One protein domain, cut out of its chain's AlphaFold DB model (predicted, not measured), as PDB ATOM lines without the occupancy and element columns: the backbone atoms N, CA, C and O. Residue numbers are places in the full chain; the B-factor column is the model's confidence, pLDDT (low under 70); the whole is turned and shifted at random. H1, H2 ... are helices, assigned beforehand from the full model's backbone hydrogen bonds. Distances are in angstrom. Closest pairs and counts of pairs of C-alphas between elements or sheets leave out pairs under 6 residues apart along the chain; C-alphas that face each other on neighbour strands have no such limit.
ATOM      1  N   SER A 697     172.877 141.001 136.268       49.19
ATOM      2  CA  SER A 697     174.061 141.179 137.148       49.19
ATOM      3  C   SER A 697     175.383 140.566 136.636       49.19
ATOM      4  O   SER A 697     176.425 141.219 136.713       49.19
ATOM      5  N   GLU A 698     175.388 139.344 136.088       59.59
ATOM      6  CA  GLU A 698     176.627 138.576 135.817       59.59
ATOM      7  C   GLU A 698     177.205 138.720 134.393       59.59
ATOM      8  O   GLU A 698     177.726 137.781 133.784       59.59
ATOM      9  N   VAL A 699     177.187 139.941 133.852       59.94
ATOM     10  CA  VAL A 699     177.686 140.246 132.495       59.94
ATOM     11  C   VAL A 699     179.182 139.898 132.300       59.94
ATOM     12  O   VAL A 699     179.628 139.733 131.162       59.94
ATOM     13  N   GLU A 700     179.981 139.763 133.367       60.88
ATOM     14  CA  GLU A 700     181.372 139.283 133.271       60.88
ATOM     15  C   GLU A 700     181.506 137.767 133.056       60.88
ATOM     16  O   GLU A 700     182.389 137.359 132.299       60.88
ATOM     17  N   LEU A 701     180.647 136.932 133.655       66.69
ATOM     18  CA  LEU A 701     180.755 135.471 133.544       66.69
ATOM     19  C   LEU A 701     180.478 135.009 132.109       66.69
ATOM     20  O   LEU A 701     181.284 134.287 131.519       66.69
ATOM     21  N   ALA A 702     179.396 135.507 131.505       66.06
ATOM     22  CA  ALA A 702     179.076 135.229 130.105       66.06
ATOM     23  C   ALA A 702     180.239 135.618 129.168       66.06
ATOM     24  O   ALA A 702     180.656 134.821 128.328       66.06
ATOM     25  N   LYS A 703     180.842 136.799 129.380       68.31
ATOM     26  CA  LYS A 703     182.021 137.257 128.621       68.31
ATOM     27  C   LYS A 703     183.238 136.351 128.807       68.31
ATOM     28  O   LYS A 703     183.953 136.132 127.831       68.31
ATOM     29  N   ALA A 704     183.477 135.840 130.017       68.00
ATOM     30  CA  ALA A 704     184.592 134.942 130.306       68.00
ATOM     31  C   ALA A 704     184.426 133.578 129.611       68.00
ATOM     32  O   ALA A 704     185.375 133.091 128.997       68.00
ATOM     33  N   ILE A 705     183.215 133.003 129.622       71.50
ATOM     34  CA  ILE A 705     182.899 131.754 128.906       71.50
ATOM     35  C   ILE A 705     183.010 131.963 127.386       71.50
ATOM     36  O   ILE A 705     183.687 131.194 126.700       71.50
ATOM     37  N   ASP A 706     182.440 133.050 126.855       73.31
ATOM     38  CA  ASP A 706     182.553 133.387 125.431       73.31
ATOM     39  C   ASP A 706     183.995 133.730 125.018       73.31
ATOM     40  O   ASP A 706     184.349 133.609 123.846       73.31
ATOM     41  N   GLU A 707     184.854 134.194 125.932       73.25
ATOM     42  CA  GLU A 707     186.290 134.361 125.673       73.25
ATOM     43  C   GLU A 707     187.049 133.030 125.713       73.25
ATOM     44  O   GLU A 707     187.893 132.797 124.848       73.25
ATOM     45  N   MET A 708     186.717 132.128 126.639       71.31
ATOM     46  CA  MET A 708     187.279 130.776 126.694       71.31
ATOM     47  C   MET A 708     187.014 130.014 125.386       71.31
ATOM     48  O   MET A 708     187.955 129.515 124.772       71.31
ATOM     49  N   PHE A 709     185.773 130.029 124.890       76.69
ATOM     50  CA  PHE A 709     185.412 129.432 123.597       76.69
ATOM     51  C   PHE A 709     186.070 130.117 122.385       76.69
ATOM     52  O   PHE A 709     186.384 129.450 121.402       76.69
ATOM     53  N   ARG A 710     186.341 131.430 122.443       74.00
ATOM     54  CA  ARG A 710     187.121 132.130 121.399       74.00
ATOM     55  C   ARG A 710     188.616 131.803 121.430       74.00
ATOM     56  O   ARG A 710     189.280 131.979 120.412       74.00
ATOM     57  N   ARG A 711     189.153 131.364 122.574       70.50
ATOM     58  CA  ARG A 711     190.557 130.945 122.731       70.50
ATOM     59  C   ARG A 711     190.766 129.469 122.377       70.50
ATOM     60  O   ARG A 711     191.804 129.147 121.807       70.50
ATOM     61  N   ASP A 712     189.797 128.602 122.671       69.44
ATOM     62  CA  ASP A 712     189.843 127.170 122.354       69.44
ATOM     63  C   ASP A 712     188.594 126.728 121.564       69.44
ATOM     64  O   ASP A 712     187.522 126.448 122.110       69.44
ATOM     65  N   HIS A 713     188.762 126.637 120.241       70.38
ATOM     66  CA  HIS A 713     187.729 126.197 119.299       70.38
ATOM     67  C   HIS A 713     187.329 124.719 119.506       70.38
ATOM     68  O   HIS A 713     186.216 124.325 119.155       70.38
ATOM     69  N   PHE A 714     188.203 123.887 120.077       75.44
ATOM     70  CA  PHE A 714     187.907 122.479 120.341       75.44
ATOM     71  C   PHE A 714     187.017 122.323 121.580       75.44
ATOM     72  O   PHE A 714     186.003 121.625 121.520       75.44
ATOM     73  N   LEU A 715     187.307 123.050 122.664       73.69
ATOM     74  CA  LEU A 715     186.393 123.153 123.806       73.69
ATOM     75  C   LEU A 715     185.062 123.799 123.388       73.69
ATOM     76  O   LEU A 715     184.001 123.324 123.790       73.69
ATOM     77  N   SER A 716     185.091 124.800 122.498       74.94
ATOM     78  CA  SER A 716     183.866 125.344 121.902       74.94
ATOM     79  C   SER A 716     183.072 124.313 121.094       74.94
ATOM     80  O   SER A 716     181.858 124.435 121.040       74.94
ATOM     81  N   GLN A 717     183.699 123.311 120.473       75.25
ATOM     82  CA  GLN A 717     182.998 122.271 119.706       75.25
ATOM     83  C   GLN A 717     182.366 121.186 120.601       75.25
ATOM     84  O   GLN A 717     181.405 120.543 120.191       75.25
ATOM     85  N   LEU A 718     182.904 120.971 121.806       78.06
ATOM     86  CA  LEU A 718     182.486 119.909 122.739       78.06
ATOM     87  C   LEU A 718     181.499 120.357 123.828       78.06
ATOM     88  O   LEU A 718     180.894 119.501 124.482       78.06
ATOM     89  N   PHE A 719     181.393 121.671 124.051       81.31
ATOM     90  CA  PHE A 719     180.616 122.254 125.144       81.31
ATOM     91  C   PHE A 719     179.790 123.499 124.763       81.31
ATOM     92  O   PHE A 719     179.189 124.103 125.651       81.31
ATOM     93  N   SER A 720     179.715 123.920 123.490       72.50
ATOM     94  CA  SER A 720     178.882 125.080 123.091       72.50
ATOM     95  C   SER A 720     177.394 124.910 123.421       72.50
ATOM     96  O   SER A 720     176.703 125.895 123.674       72.50
ATOM     97  N   ASP A 721     176.938 123.660 123.410       72.69
ATOM     98  CA  ASP A 721     175.614 123.149 123.765       72.69
ATOM     99  C   ASP A 721     175.455 122.860 125.272       72.69
ATOM    100  O   ASP A 721     174.341 122.663 125.740       72.69
ATOM    101  N   LYS A 722     176.551 122.868 126.044       76.12
ATOM    102  CA  LYS A 722     176.611 122.468 127.464       76.12
ATOM    103  C   LYS A 722     177.018 123.638 128.364       76.12
ATOM    104  O   LYS A 722     177.861 123.490 129.253       76.12
ATOM    105  N   ARG A 723     176.452 124.826 128.125       73.81
ATOM    106  CA  ARG A 723     176.801 126.041 128.884       73.81
ATOM    107  C   ARG A 723     176.540 125.871 130.384       73.81
ATOM    108  O   ARG A 723     177.435 126.199 131.163       73.81
ATOM    109  N   GLY A 724     175.418 125.272 130.787       72.44
ATOM    110  CA  GLY A 724     175.104 124.947 132.181       72.44
ATOM    111  C   GLY A 724     176.151 124.096 132.882       72.44
ATOM    112  O   GLY A 724     176.486 124.370 134.029       72.44
ATOM    113  N   PHE A 725     176.761 123.128 132.189       78.31
ATOM    114  CA  PHE A 725     177.852 122.334 132.761       78.31
ATOM    115  C   PHE A 725     179.066 123.213 133.101       78.31
ATOM    116  O   PHE A 725     179.634 123.082 134.182       78.31
ATOM    117  N   ILE A 726     179.438 124.159 132.231       78.50
ATOM    118  CA  ILE A 726     180.537 125.102 132.504       78.50
ATOM    119  C   ILE A 726     180.162 126.081 133.624       78.50
ATOM    120  O   ILE A 726     180.994 126.365 134.481       78.50
ATOM    121  N   ILE A 727     178.916 126.562 133.654       75.62
ATOM    122  CA  ILE A 727     178.397 127.443 134.713       75.62
ATOM    123  C   ILE A 727     178.388 126.718 136.069       75.62
ATOM    124  O   ILE A 727     178.810 127.297 137.067       75.62
ATOM    125  N   TYR A 728     178.010 125.437 136.109       80.69
ATOM    126  CA  TYR A 728     178.111 124.584 137.294       80.69
ATOM    127  C   TYR A 728     179.570 124.437 137.749       80.69
ATOM    128  O   TYR A 728     179.870 124.692 138.915       80.69
ATOM    129  N   LEU A 729     180.496 124.098 136.836       83.44
ATOM    130  CA  LEU A 729     181.931 124.028 137.157       83.44
ATOM    131  C   LEU A 729     182.468 125.380 137.663       83.44
ATOM    132  O   LEU A 729     183.349 125.391 138.519       83.44
ATOM    133  N   TYR A 730     181.951 126.507 137.160       78.75
ATOM    134  CA  TYR A 730     182.318 127.851 137.613       78.75
ATOM    135  C   TYR A 730     181.784 128.150 139.019       78.75
ATOM    136  O   TYR A 730     182.576 128.519 139.885       78.75
ATOM    137  N   LYS A 731     180.490 127.904 139.288       76.88
ATOM    138  CA  LYS A 731     179.893 128.012 140.634       76.88
ATOM    139  C   LYS A 731     180.655 127.137 141.641       76.88
ATOM    140  O   LYS A 731     181.114 127.644 142.657       76.88
ATOM    141  N   LYS A 732     180.899 125.856 141.328       82.81
ATOM    142  CA  LYS A 732     181.643 124.937 142.214       82.81
ATOM    143  C   LYS A 732     183.128 125.265 142.349       82.81
ATOM    144  O   LYS A 732     183.718 124.971 143.386       82.81
ATOM    145  N   ALA A 733     183.740 125.901 141.351       79.75
ATOM    146  CA  ALA A 733     185.060 126.487 141.529       79.75
ATOM    147  C   ALA A 733     184.991 127.669 142.514       79.75
ATOM    148  O   ALA A 733     185.741 127.662 143.483       79.75
ATOM    149  N   LEU A 734     184.080 128.634 142.350       75.81
ATOM    150  CA  LEU A 734     183.937 129.747 143.304       75.81
ATOM    151  C   LEU A 734     183.633 129.275 144.738       75.81
ATOM    152  O   LEU A 734     184.260 129.786 145.664       75.81
ATOM    153  N   ASP A 735     182.798 128.244 144.921       76.62
ATOM    154  CA  ASP A 735     182.564 127.585 146.222       76.62
ATOM    155  C   ASP A 735     183.878 127.098 146.876       76.62
ATOM    156  O   ASP A 735     184.022 127.120 148.100       76.62
ATOM    157  N   MET A 736     184.859 126.670 146.071       73.62
ATOM    158  CA  MET A 736     186.201 126.290 146.532       73.62
ATOM    159  C   MET A 736     187.164 127.478 146.695       73.62
ATOM    160  O   MET A 736     188.157 127.330 147.397       73.62
ATOM    161  N   TYR A 737     186.902 128.641 146.094       73.06
ATOM    162  CA  TYR A 737     187.757 129.837 146.157       73.06
ATOM    163  C   TYR A 737     186.973 131.083 146.651       73.06
ATOM    164  O   TYR A 737     186.927 132.090 145.938       73.06
TER     165      TYR A 737
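AT A GLANCE: This is residues 697 to 737 of the 969 residues of the protein "HET-domain-containing protein" of Aspergillus lacticoffeatus (strain CBS 101883) (UniProt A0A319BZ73). Two longer helices, H1 and H3, splay apart from a bend at which the short helix H2 sits, with few contacts among the three. Residues 731 to 737, of which 731 to 736 belong to H3, stick out. The printed part has 41 residues, 34 of them in the three named helices H1, H2 and H3, in that order along the chain, with no named strand; the class is all helix. The whole is only just compact, close to loose, with radius of gyration of the C-alphas 10.5 A and spans of 27 by 18 by 16 A.

HOW THE PARTS SIT: H1, residues 699 to 711, and H2, residues 713 to 719, only just touch, only at the corner, with 3 pairs of C-alphas within 8 A; H1 does so with residues 709 to 710 alone. The closest C-alphas, of Phe 709 and Ser 716, are 4.7 A apart; the helices run opposite ways at a steep tilt of 57 degrees. H3, residues 723 to 736, is close to H1 but not clearly touching, the closest C-alphas, of Ile 705 and Ile 726, being 7.9 A apart. Every O i to N i+4 pair is within hydrogen-bond range in H2 and H3, and 8 of 9 in H1.

IN THESE COORDINATES: H1 begins at C-alpha 699 (177.686, 140.246, 132.495) and is 18.6 A long; H2 is 10.0 A long; H3 is 20.0 A long and ends at C-alpha 736 (186.201, 126.290, 146.532).

THE WHOLE: The C-alphas farthest apart, of Ser 697 and Phe 714, are 28.7 A apart. The printed part has no cut, and both links are tight. The pLDDT is under 70 at residues 697 to 704 and 712.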